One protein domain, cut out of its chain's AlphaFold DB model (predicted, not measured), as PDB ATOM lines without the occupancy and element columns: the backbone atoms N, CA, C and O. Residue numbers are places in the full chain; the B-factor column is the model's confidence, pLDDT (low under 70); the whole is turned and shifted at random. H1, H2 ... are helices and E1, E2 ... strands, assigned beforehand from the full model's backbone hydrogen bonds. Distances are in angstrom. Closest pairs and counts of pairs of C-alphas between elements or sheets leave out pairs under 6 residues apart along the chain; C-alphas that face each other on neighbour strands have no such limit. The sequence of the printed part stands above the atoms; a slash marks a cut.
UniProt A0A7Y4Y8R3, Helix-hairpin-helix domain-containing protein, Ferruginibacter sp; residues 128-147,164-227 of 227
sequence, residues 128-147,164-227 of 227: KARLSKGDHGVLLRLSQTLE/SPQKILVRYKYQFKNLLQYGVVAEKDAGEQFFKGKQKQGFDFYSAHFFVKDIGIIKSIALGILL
ATOM      1  N   LYS A 128      32.820 -45.626  -3.670       74.94
ATOM      2  CA  LYS A 128      32.112 -45.104  -2.492       74.94
ATOM      3  C   LYS A 128      31.739 -46.168  -1.449       74.94
ATOM      4  O   LYS A 128      31.933 -45.955  -0.260       74.94
ATOM      5  N   ALA A 129      31.203 -47.309  -1.870       75.56
ATOM      6  CA  ALA A 129      30.860 -48.391  -0.952       75.56
ATOM      7  C   ALA A 129      32.116 -49.088  -0.408       75.56
ATOM      8  O   ALA A 129      32.113 -49.472   0.758       75.56
ATOM      9  N   ARG A 130      33.205 -49.162  -1.190       77.44
ATOM     10  CA  ARG A 130      34.503 -49.651  -0.693       77.44
ATOM     11  C   ARG A 130      35.091 -48.744   0.391       77.44
ATOM     12  O   ARG A 130      35.748 -49.258   1.282       77.44
ATOM     13  N   LEU A 131      34.831 -47.434   0.336       79.88
ATOM     14  CA  LEU A 131      35.298 -46.433   1.311       79.88
ATOM     15  C   LEU A 131      34.428 -46.309   2.575       79.88
ATOM     16  O   LEU A 131      34.877 -45.720   3.548       79.88
ATOM     17  N   SER A 132      33.192 -46.820   2.561       79.44
ATOM     18  CA  SER A 132      32.234 -46.623   3.665       79.44
ATOM     19  C   SER A 132      31.770 -47.909   4.351       79.44
ATOM     20  O   SER A 132      31.189 -47.819   5.427       79.44
ATOM     21  N   LYS A 133      31.937 -49.085   3.733       83.25
ATOM     22  CA  LYS A 133      31.435 -50.368   4.264       83.25
ATOM     23  C   LYS A 133      32.536 -51.278   4.813       83.25
ATOM     24  O   LYS A 133      32.320 -52.480   4.938       83.25
ATOM     25  N   GLY A 134      33.733 -50.744   5.023       83.00
ATOM     26  CA  GLY A 134      34.841 -51.474   5.625       83.00
ATOM     27  C   GLY A 134      34.757 -51.491   7.139       83.00
ATOM     28  O   GLY A 134      33.942 -50.808   7.755       83.00
ATOM     29  N   ASP A 135      35.622 -52.304   7.715       84.31
ATOM     30  CA  ASP A 135      35.823 -52.395   9.145       84.31
ATOM     31  C   ASP A 135      36.744 -51.270   9.607       84.31
ATOM     32  O   ASP A 135      37.751 -50.969   8.961       84.31
ATOM     33  N   HIS A 136      36.391 -50.667  10.738       89.31
ATOM     34  CA  HIS A 136      37.152 -49.604  11.379       89.31
ATOM     35  C   HIS A 136      37.735 -50.142  12.687       89.31
ATOM     36  O   HIS A 136      36.997 -50.642  13.533       89.31
ATOM     37  N   GLY A 137      39.049 -50.035  12.853       88.00
ATOM     38  CA  GLY A 137      39.765 -50.371  14.078       88.00
ATOM     39  C   GLY A 137      40.464 -49.137  14.630       88.00
ATOM     40  O   GLY A 137      41.176 -48.449  13.898       88.00
ATOM     41  N   VAL A 138      40.264 -48.857  15.916       87.25
ATOM     42  CA  VAL A 138      40.928 -47.756  16.622       87.25
ATOM     43  C   VAL A 138      41.597 -48.315  17.864       87.25
ATOM     44  O   VAL A 138      40.948 -48.977  18.668       87.25
ATOM     45  N   LEU A 139      42.884 -48.028  18.019       84.88
ATOM     46  CA  LEU A 139      43.669 -48.367  19.194       84.88
ATOM     47  C   LEU A 139      44.227 -47.078  19.788       84.88
ATOM     48  O   LEU A 139      44.900 -46.303  19.109       84.88
ATOM     49  N   LEU A 140      43.930 -46.872  21.068       86.31
ATOM     50  CA  LEU A 140      44.492 -45.811  21.888       86.31
ATOM     51  C   LEU A 140      45.266 -46.473  23.027       86.31
ATOM     52  O   LEU A 140      44.674 -47.160  23.856       86.31
ATOM     53  N   ARG A 141      46.581 -46.263  23.062       84.25
ATOM     54  CA  ARG A 141      47.466 -46.788  24.103       84.25
ATOM     55  C   ARG A 141      48.149 -45.630  24.820       84.25
ATOM     56  O   ARG A 141      48.732 -44.749  24.192       84.25
ATOM     57  N   LEU A 142      48.054 -45.647  26.146       82.62
ATOM     58  CA  LEU A 142      48.690 -44.694  27.047       82.62
ATOM     59  C   LEU A 142      49.635 -45.475  27.957       82.62
ATOM     60  O   LEU A 142      49.175 -46.296  28.747       82.62
ATOM     61  N   SER A 143      50.934 -45.208  27.855       77.31
ATOM     62  CA  SER A 143      51.959 -45.916  28.624       77.31
ATOM     63  C   SER A 143      52.830 -44.924  29.390       77.31
ATOM     64  O   SER A 143      53.147 -43.843  28.895       77.31
ATOM     65  N   GLN A 144      53.232 -45.275  30.608       75.44
ATOM     66  CA  GLN A 144      54.115 -44.453  31.433       75.44
ATOM     67  C   GLN A 144      55.050 -45.354  32.238       75.44
ATOM     68  O   GLN A 144      54.605 -46.295  32.891       75.44
ATOM     69  N   THR A 145      56.344 -45.043  32.234       69.81
ATOM     70  CA  THR A 145      57.312 -45.698  33.115       69.81
ATOM     71  C   THR A 145      57.200 -45.124  34.532       69.81
ATOM     72  O   THR A 145      57.180 -43.907  34.730       69.81
ATOM     73  N   LEU A 146      57.071 -46.001  35.537       58.47
ATOM     74  CA  LEU A 146      56.950 -45.604  36.951       58.47
ATOM     75  C   LEU A 146      58.310 -45.298  37.596       58.47
ATOM     76  O   LEU A 146      58.382 -44.522  38.550       58.47
ATOM     77  N   GLU A 147      59.394 -45.868  37.067       56.62
ATOM     78  CA  GLU A 147      60.751 -45.495  37.458       56.62
ATOM     79  C   GLU A 147      61.114 -44.140  36.841       56.62
ATOM     80  O   GLU A 147      61.095 -43.965  35.621       56.62
ATOM     81  N   SER A 164      55.769 -34.261  29.077       62.66
ATOM     82  CA  SER A 164      55.147 -35.282  29.937       62.66
ATOM     83  C   SER A 164      55.808 -36.661  29.762       62.66
ATOM     84  O   SER A 164      56.155 -37.023  28.634       62.66
ATOM     85  N   PRO A 165      55.926 -37.482  30.828       67.44
ATOM     86  CA  PRO A 165      56.530 -38.822  30.771       67.44
ATOM     87  C   PRO A 165      55.625 -39.877  30.106       67.44
ATOM     88  O   PRO A 165      55.940 -41.061  30.104       67.44
ATOM     89  N   GLN A 166      54.469 -39.456  29.596       73.44
ATOM     90  CA  GLN A 166      53.463 -40.323  28.997       73.44
ATOM     91  C   GLN A 166      53.798 -40.550  27.523       73.44
ATOM     92  O   GLN A 166      53.885 -39.578  26.762       73.44
ATOM     93  N   LYS A 167      53.925 -41.821  27.136       79.31
ATOM     94  CA  LYS A 167      53.920 -42.273  25.746       79.31
ATOM     95  C   LYS A 167      52.471 -42.452  25.296       79.31
ATOM     96  O   LYS A 167      51.677 -43.081  26.000       79.31
ATOM     97  N   ILE A 168      52.117 -41.874  24.153       81.38
ATOM     98  CA  ILE A 168      50.771 -41.971  23.576       81.38
ATOM     99  C   ILE A 168      50.900 -42.583  22.188       81.38
ATOM    100  O   ILE A 168      51.608 -42.039  21.350       81.38
ATOM    101  N   LEU A 169      50.194 -43.683  21.945       81.62
ATOM    102  CA  LEU A 169      50.076 -44.313  20.634       81.62
ATOM    103  C   LEU A 169      48.609 -44.276  20.207       81.62
ATOM    104  O   LEU A 169      47.727 -44.781  20.906       81.62
ATOM    105  N   VAL A 170      48.360 -43.697  19.038       84.44
ATOM    106  CA  VAL A 170      47.060 -43.707  18.374       84.44
ATOM    107  C   VAL A 170      47.219 -44.420  17.042       84.44
ATOM    108  O   VAL A 170      47.972 -43.979  16.180       84.44
ATOM    109  N   ARG A 171      46.483 -45.513  16.851       87.25
ATOM    110  CA  ARG A 171      46.470 -46.273  15.600       87.25
ATOM    111  C   ARG A 171      45.043 -46.386  15.090       87.25
ATOM    112  O   ARG A 171      44.163 -46.899  15.774       87.25
ATOM    113  N   TYR A 172      44.830 -45.928  13.868       88.75
ATOM    114  CA  TYR A 172      43.587 -46.090  13.132       88.75
ATOM    115  C   TYR A 172      43.830 -47.013  11.937       88.75
ATOM    116  O   TYR A 172      44.762 -46.793  11.165       88.75
ATOM    117  N   LYS A 173      42.981 -48.025  11.759       88.62
ATOM    118  CA  LYS A 173      43.019 -48.969  10.636       88.62
ATOM    119  C   LYS A 173      41.635 -49.065  10.012       88.62
ATOM    120  O   LYS A 173      40.636 -49.219  10.707       88.62
ATOM    121  N   TYR A 174      41.585 -49.012   8.693       89.31
ATOM    122  CA  TYR A 174      40.404 -49.298   7.900       89.31
ATOM    123  C   TYR A 174      40.691 -50.468   6.973       89.31
ATOM    124  O   TYR A 174      41.720 -50.476   6.295       89.31
ATOM    125  N   GLN A 175      39.775 -51.431   6.905       85.50
ATOM    126  CA  GLN A 175      39.917 -52.592   6.036       85.50
ATOM    127  C   GLN A 175      38.587 -52.968   5.386       85.50
ATOM    128  O   GLN A 175      37.615 -53.313   6.048       85.50
ATOM    129  N   PHE A 176      38.550 -52.974   4.057       85.19
ATOM    130  CA  PHE A 176      37.432 -53.483   3.276       85.19
ATOM    131  C   PHE A 176      37.860 -54.739   2.515       85.19
ATOM    132  O   PHE A 176      38.515 -54.670   1.467       85.19
ATOM    133  N   LYS A 177      37.452 -55.906   3.034       80.50
ATOM    134  CA  LYS A 177      37.786 -57.229   2.474       80.50
ATOM    135  C   LYS A 177      39.307 -57.387   2.305       80.50
ATOM    136  O   LYS A 177      40.039 -57.087   3.245       80.50
ATOM    137  N   ASN A 178      39.750 -57.841   1.131       73.62
ATOM    138  CA  ASN A 178      41.146 -57.823   0.684       73.62
ATOM    139  C   ASN A 178      41.369 -56.788  -0.445       73.62
ATOM    140  O   ASN A 178      42.246 -56.949  -1.288       73.62
ATOM    141  N   LEU A 179      40.494 -55.774  -0.537       78.81
ATOM    142  CA  LEU A 179      40.441 -54.852  -1.679       78.81
ATOM    143  C   LEU A 179      40.937 -53.447  -1.357       78.81
ATOM    144  O   LEU A 179      41.460 -52.784  -2.242       78.81
ATOM    145  N   LEU A 180      40.722 -52.959  -0.138       84.31
ATOM    146  CA  LEU A 180      41.145 -51.626   0.282       84.31
ATOM    147  C   LEU A 180      41.543 -51.677   1.751       84.31
ATOM    148  O   LEU A 180      40.768 -52.142   2.584       84.31
ATOM    149  N   GLN A 181      42.719 -51.157   2.061       86.69
ATOM    150  CA  GLN A 181      43.196 -50.977   3.419       86.69
ATOM    151  C   GLN A 181      43.890 -49.627   3.522       86.69
ATOM    152  O   GLN A 181      44.648 -49.242   2.641       86.69
ATOM    153  N   TYR A 182      43.650 -48.901   4.603       87.69
ATOM    154  CA  TYR A 182      44.468 -47.746   4.936       87.69
ATOM    155  C   TYR A 182      44.558 -47.587   6.439       87.69
ATOM    156  O   TYR A 182      43.651 -47.983   7.170       87.69
ATOM    157  N   GLY A 183      45.644 -47.002   6.906       85.44
ATOM    158  CA  GLY A 183      45.830 -46.772   8.321       85.44
ATOM    159  C   GLY A 183      46.748 -45.605   8.584       85.44
ATOM    160  O   GLY A 183      47.559 -45.224   7.743       85.44
ATOM    161  N   VAL A 184      46.563 -45.029   9.762       85.94
ATOM    162  CA  VAL A 184      47.337 -43.902  10.263       85.94
ATOM    163  C   VAL A 184      47.790 -44.247  11.670       85.94
ATOM    164  O   VAL A 184      46.998 -44.743  12.476       85.94
ATOM    165  N   VAL A 185      49.058 -43.996  11.951       82.94
ATOM    166  CA  VAL A 185      49.660 -44.128  13.270       82.94
ATOM    167  C   VAL A 185      50.208 -42.769  13.663       82.94
ATOM    168  O   VAL A 185      50.854 -42.107  12.853       82.94
ATOM    169  N   ALA A 186      49.918 -42.354  14.887       83.12
ATOM    170  CA  ALA A 186      50.524 -41.198  15.516       83.12
ATOM    171  C   ALA A 186      51.107 -41.643  16.856       83.12
ATOM    172  O   ALA A 186      50.396 -42.234  17.677       83.12
ATOM    173  N   GLU A 187      52.389 -41.371  17.062       75.94
ATOM    174  CA  GLU A 187      53.086 -41.659  18.312       75.94
ATOM    175  C   GLU A 187      53.574 -40.365  18.944       75.94
ATOM    176  O   GLU A 187      53.765 -39.363  18.264       75.94
ATOM    177  N   LYS A 188      53.629 -40.363  20.272       78.31
ATOM    178  CA  LYS A 188      54.235 -39.315  21.083       78.31
ATOM    179  C   LYS A 188      55.154 -39.996  22.077       78.31
ATOM    180  O   LYS A 188      54.657 -40.740  22.932       78.31
ATOM    181  N   ASP A 189      56.430 -39.658  22.049       68.62
ATOM    182  CA  ASP A 189      57.415 -40.147  22.996       68.62
ATOM    183  C   ASP A 189      57.369 -39.410  24.346       68.62
ATOM    184  O   ASP A 189      56.754 -38.350  24.553       68.62
ATOM    185  N   ALA A 190      57.984 -40.043  25.343       62.03
ATOM    186  CA  ALA A 190      58.078 -39.514  26.695       62.03
ATOM    187  C   ALA A 190      59.104 -38.368  26.760       62.03
ATOM    188  O   ALA A 190      60.247 -38.520  26.344       62.03
ATOM    189  N   GLY A 191      58.723 -37.235  27.360       56.84
ATOM    190  CA  GLY A 191      59.611 -36.084  27.572       56.84
ATOM    191  C   GLY A 191      59.451 -34.924  26.581       56.84
ATOM    192  O   GLY A 191      60.091 -33.890  26.780       56.84
ATOM    193  N   GLU A 192      58.559 -35.028  25.588       59.41
ATOM    194  CA  GLU A 192      58.311 -33.975  24.587       59.41
ATOM    195  C   GLU A 192      57.121 -33.043  24.897       59.41
ATOM    196  O   GLU A 192      56.134 -33.425  25.540       59.41
ATOM    197  N   GLN A 193      57.217 -31.779  24.456       56.53
ATOM    198  CA  GLN A 193      56.173 -30.764  24.653       56.53
ATOM    199  C   GLN A 193      54.969 -31.032  23.742       56.53
ATOM    200  O   GLN A 193      55.067 -30.960  22.524       56.53
ATOM    201  N   PHE A 194      53.799 -31.250  24.341       57.09
ATOM    202  CA  PHE A 194      52.548 -31.475  23.618       57.09
ATOM    203  C   PHE A 194      51.812 -30.147  23.367       57.09
ATOM    204  O   PHE A 194      51.502 -29.417  24.314       57.09
ATOM    205  N   PHE A 195      51.536 -29.822  22.098       56.84
ATOM    206  CA  PHE A 195      50.765 -28.640  21.664       56.84
ATOM    207  C   PHE A 195      51.284 -27.268  22.162       56.84
ATOM    208  O   PHE A 195      50.533 -26.289  22.195       56.84
ATOM    209  N   LYS A 196      52.568 -27.148  22.532       51.62
ATOM    210  CA  LYS A 196      53.203 -25.880  22.947       51.62
ATOM    211  C   LYS A 196      54.634 -25.764  22.405       51.62
ATOM    212  O   LYS A 196      55.324 -26.759  22.234       51.62
ATOM    213  N   GLY A 197      55.098 -24.532  22.168       61.06
ATOM    214  CA  GLY A 197      56.499 -24.251  21.823       61.06
ATOM    215  C   GLY A 197      56.894 -24.626  20.386       61.06
ATOM    216  O   GLY A 197      56.220 -24.227  19.434       61.06
ATOM    217  N   LYS A 198      58.018 -25.344  20.228       51.84
ATOM    218  CA  LYS A 198      58.601 -25.742  18.926       51.84
ATOM    219  C   LYS A 198      57.814 -26.852  18.205       51.84
ATOM    220  O   LYS A 198      58.015 -27.028  17.010       51.84
ATOM    221  N   GLN A 199      56.881 -27.521  18.887       54.88
ATOM    222  CA  GLN A 199      56.110 -28.651  18.362       54.88
ATOM    223  C   GLN A 199      54.613 -28.318  18.338       54.88
ATOM    224  O   GLN A 199      53.828 -28.685  19.212       54.88
ATOM    225  N   LYS A 200      54.206 -27.544  17.326       54.28
ATOM    226  CA  LYS A 200      52.806 -27.108  17.147       54.28
ATOM    227  C   LYS A 200      51.882 -28.218  16.623       54.28
ATOM    228  O   LYS A 200      50.670 -28.035  16.640       54.28
ATOM    229  N   GLN A 201      52.447 -29.340  16.170       56.88
ATOM    230  CA  GLN A 201      51.734 -30.468  15.558       56.88
ATOM    231  C   GLN A 201      51.477 -31.644  16.522       56.88
ATOM    232  O   GLN A 201      50.903 -32.642  16.105       56.88
ATOM    233  N   GLY A 202      51.802 -31.517  17.816       63.19
ATOM    234  CA  GLY A 202      51.364 -32.452  18.864       63.19
ATOM    235  C   GLY A 202      52.209 -33.724  18.978       63.19
ATOM    236  O   GLY A 202      52.934 -33.864  19.957       63.19
ATOM    237  N   PHE A 203      52.090 -34.624  18.005       66.69
ATOM    238  CA  PHE A 203      52.831 -35.888  17.924       66.69
ATOM    239  C   PHE A 203      54.171 -35.685  17.196       66.69
ATOM    240  O   PHE A 203      54.286 -34.772  16.374       66.69
ATOM    241  N   ASP A 204      55.175 -36.480  17.549       67.00
ATOM    242  CA  ASP A 204      56.533 -36.456  16.980       67.00
ATOM    243  C   ASP A 204      56.673 -37.383  15.774       67.00
ATOM    244  O   ASP A 204      57.433 -37.073  14.860       67.00
ATOM    245  N   PHE A 205      55.896 -38.465  15.742       75.94
ATOM    246  CA  PHE A 205      55.907 -39.428  14.652       75.94
ATOM    247  C   PHE A 205      54.520 -39.624  14.049       75.94
ATOM    248  O   PHE A 205      53.546 -39.916  14.753       75.94
ATOM    249  N   TYR A 206      54.449 -39.538  12.720       81.06
ATOM    250  CA  TYR A 206      53.263 -39.890  11.956       81.06
ATOM    251  C   TYR A 206      53.597 -40.902  10.861       81.06
ATOM    252  O   TYR A 206      54.495 -40.717  10.047       81.06
ATOM    253  N   SER A 207      52.799 -41.959  10.775       77.50
ATOM    254  CA  SER A 207      52.873 -42.944   9.701       77.50
ATOM    255  C   SER A 207      51.514 -43.091   9.042       77.50
ATOM    256  O   SER A 207      50.483 -43.124   9.711       77.50
ATOM    257  N   ALA A 208      51.502 -43.192   7.720       81.81
ATOM    258  CA  ALA A 208      50.311 -43.502   6.953       81.81
ATOM    259  C   ALA A 208      50.616 -44.601   5.938       81.81
ATOM    260  O   ALA A 208      51.622 -44.554   5.234       81.81
ATOM    261  N   HIS A 209      49.715 -45.571   5.823       83.62
ATOM    262  CA  HIS A 209      49.771 -46.590   4.783       83.62
ATOM    263  C   HIS A 209      48.440 -46.680   4.048       83.62
ATOM    264  O   HIS A 209      47.367 -46.520   4.630       83.62
ATOM    265  N   PHE A 210      48.517 -46.951   2.752       85.25
ATOM    266  CA  PHE A 210      47.382 -47.101   1.861       85.25
ATOM    267  C   PHE A 210      47.642 -48.259   0.903       85.25
ATOM    268  O   PHE A 210      48.668 -48.313   0.231       85.25
ATOM    269  N   PHE A 211      46.693 -49.177   0.817       84.62
ATOM    270  CA  PHE A 211      46.724 -50.327  -0.065       84.62
ATOM    271  C   PHE A 211      45.387 -50.469  -0.770       84.62
ATOM    272  O   PHE A 211      44.325 -50.393  -0.149       84.62
ATOM    273  N   VAL A 212      45.424 -50.718  -2.074       84.75
ATOM    274  CA  VAL A 212      44.211 -50.972  -2.835       84.75
ATOM    275  C   VAL A 212      44.447 -51.951  -3.976       84.75
ATOM    276  O   VAL A 212      45.488 -51.923  -4.630       84.75
ATOM    277  N   LYS A 213      43.460 -52.813  -4.214       79.69
ATOM    278  CA  LYS A 213      43.477 -53.907  -5.187       79.69
ATOM    279  C   LYS A 213      42.237 -53.845  -6.085       79.69
ATOM    280  O   LYS A 213      41.168 -53.376  -5.675       79.69
ATOM    281  N   ASP A 214      42.396 -54.299  -7.326       76.31
ATOM    282  CA  ASP A 214      41.336 -54.430  -8.332       76.31
ATOM    283  C   ASP A 214      40.526 -53.132  -8.529       76.31
ATOM    284  O   ASP A 214      39.292 -53.092  -8.386       76.31
ATOM    285  N   ILE A 215      41.236 -52.036  -8.836       76.12
ATOM    286  CA  ILE A 215      40.645 -50.771  -9.303       76.12
ATOM    287  C   ILE A 215      40.792 -50.693 -10.828       76.12
ATOM    288  O   ILE A 215      41.709 -50.064 -11.361       76.12
ATOM    289  N   GLY A 216      39.861 -51.316 -11.550       73.81
ATOM    290  CA  GLY A 216      39.821 -51.242 -13.011       73.81
ATOM    291  C   GLY A 216      41.044 -51.893 -13.663       73.81
ATOM    292  O   GLY A 216      41.166 -53.111 -13.647       73.81
ATOM    293  N   ILE A 217      41.932 -51.087 -14.253       76.25
ATOM    294  CA  ILE A 217      43.145 -51.560 -14.956       76.25
ATOM    295  C   ILE A 217      44.269 -51.901 -13.962       76.25
ATOM    296  O   ILE A 217      45.177 -52.678 -14.261       76.25
ATOM    297  N   ILE A 218      44.217 -51.319 -12.765       76.25
ATOM    298  CA  ILE A 218      45.276 -51.434 -11.771       76.25
ATOM    299  C   ILE A 218      45.013 -52.667 -10.906       76.25
ATOM    300  O   ILE A 218      44.001 -52.736 -10.204       76.25
ATOM    301  N   LYS A 219      45.957 -53.617 -10.941       77.38
ATOM    302  CA  LYS A 219      45.902 -54.845 -10.136       77.38
ATOM    303  C   LYS A 219      46.077 -54.545  -8.649       77.38
ATOM    304  O   LYS A 219      45.235 -54.942  -7.855       77.38
ATOM    305  N   SER A 220      47.126 -53.815  -8.277       81.56
ATOM    306  CA  SER A 220      47.380 -53.423  -6.890       81.56
ATOM    307  C   SER A 220      48.284 -52.192  -6.794       81.56
ATOM    308  O   SER A 220      49.153 -51.984  -7.640       81.56
ATOM    309  N   ILE A 221      48.067 -51.378  -5.758       84.25
ATOM    310  CA  ILE A 221      48.928 -50.263  -5.342       84.25
ATOM    311  C   ILE A 221      49.101 -50.331  -3.827       84.25
ATOM    312  O   ILE A 221      48.116 -50.463  -3.102       84.25
ATOM    313  N   ALA A 222      50.342 -50.184  -3.364       83.50
ATOM    314  CA  ALA A 222      50.698 -50.010  -1.962       83.50
ATOM    315  C   ALA A 222      51.549 -48.741  -1.816       83.50
ATOM    316  O   ALA A 222      52.493 -48.543  -2.578       83.50
ATOM    317  N   LEU A 223      51.209 -47.882  -0.858       83.06
ATOM    318  CA  LEU A 223      51.921 -46.646  -0.543       83.06
ATOM    319  C   LEU A 223      52.071 -46.523   0.972       83.06
ATOM    320  O   LEU A 223      51.102 -46.701   1.706       83.06
ATOM    321  N   GLY A 224      53.278 -46.193   1.423       78.50
ATOM    322  CA  GLY A 224      53.590 -45.899   2.819       78.50
ATOM    323  C   GLY A 224      54.332 -44.572   2.911       78.50
ATOM    324  O   GLY A 224      55.198 -44.295   2.082       78.50
ATOM    325  N   ILE A 225      53.966 -43.745   3.885       80.44
ATOM    326  CA  ILE A 225      54.583 -42.447   4.152       80.44
ATOM    327  C   ILE A 225      54.878 -42.366   5.649       80.44
ATOM    328  O   ILE A 225      54.017 -42.689   6.465       80.44
ATOM    329  N   LEU A 226      56.086 -41.920   5.980       78.12
ATOM    330  CA  LEU A 226      56.525 -41.584   7.332       78.12
ATOM    331  C   LEU A 226      56.825 -40.080   7.352       78.12
ATOM    332  O   LEU A 226      57.491 -39.587   6.435       78.12
ATOM    333  N   LEU A 227      56.278 -39.368   8.333       67.94
ATOM    334  CA  LEU A 227      56.340 -37.915   8.500       67.94
ATOM    335  C   LEU A 227      56.901 -37.560   9.874       67.94
ATOM    336  O   LEU A 227      56.486 -38.215  10.860       67.94
TER     337      LEU A 227
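What this domain is: This is residues 128 to 147 and 164 to 227 of the 227 residues of the protein "Helix-hairpin-helix domain-containing protein" of Ferruginibacter sp (UniProt A0A7Y4Y8R3). Five long strands lie side by side in one antiparallel sheet, a narrow slab with the short helix H1 over one face near one end and a long loop, residues 189 to 204, at the other end. Residues 196 to 201 of that loop stick out free. The printed part has 84 residues, with one named helix and then five named strands along the chain, H1 E1 E2 E3 E4 E5; the sheet's order is E1 - E2 - E3 - E4 - E5 and the class is mostly strand. The whole is loose, with a radius of gyration of the C-alphas of 16.5 A and spans of 52 by 24 by 20 A.

Where its parts are: Find C-alpha 135 at (35.823, -52.395, 9.145); from there E1 runs through residues 135 to 144, 29.9 A long. Beyond the cut, E2 takes residues 166 to 176, 33.0 A, and E3 residues 180 to 188, 27.5 A. Look next for E4 at residues 205 to 215, 30.6 A, and E5 at residues 218 to 226, 24.3 A, ending at C-alpha 226 at (56.525, -41.584, 7.332). H1, residues 128 to 132, begins at C-alpha 128 at (32.112, -45.104, -2.492) and is 6.3 A long.

How they stand to each other: Start with the inner strands E2 and E3, a hairpin at 176 degrees, and look at N 172 and O 184, 2.8 A apart. E3 and E4 form a hairpin at 179 degrees, with N 183 and O 209 at 2.9 A. E4 and the edge strand E5 form a hairpin at 178 degrees, with N 210 and O 223 at 2.8 A. E2 E3 E4 E5 make a meander, each strand the antiparallel neighbour of the one before. The other edge strand, E1, is antiparallel to E2 at 170 degrees, with N 139 and O 171 at 2.8 A; E1 is apart from E4 and E5. H1 is on the sheet and lies over E2, at a height over the sheet of 8.7 A; the closest C-alphas of H1 and E2 are those of Arg 130 and Phe 176, 6.2 A apart. In H1 every O i to N i+4 pair is within hydrogen-bond range.

The domain as a whole: The two C-alphas farthest apart are those of Glu 147 and Ile 217, 55.6 A. The sheet is twisted, its C-alphas lying up to 4.4 A off its best plane. Residues 148 to 163 are not printed, and C-alphas 147 and 164 are 13.9 A apart across the cut. The link from E3 to E4 is long, with 16 residues. The mean pLDDT of the printed part is 76.1; look for values under 70 at residues 145 to 147, 164 to 165, 189 to 204 and 227.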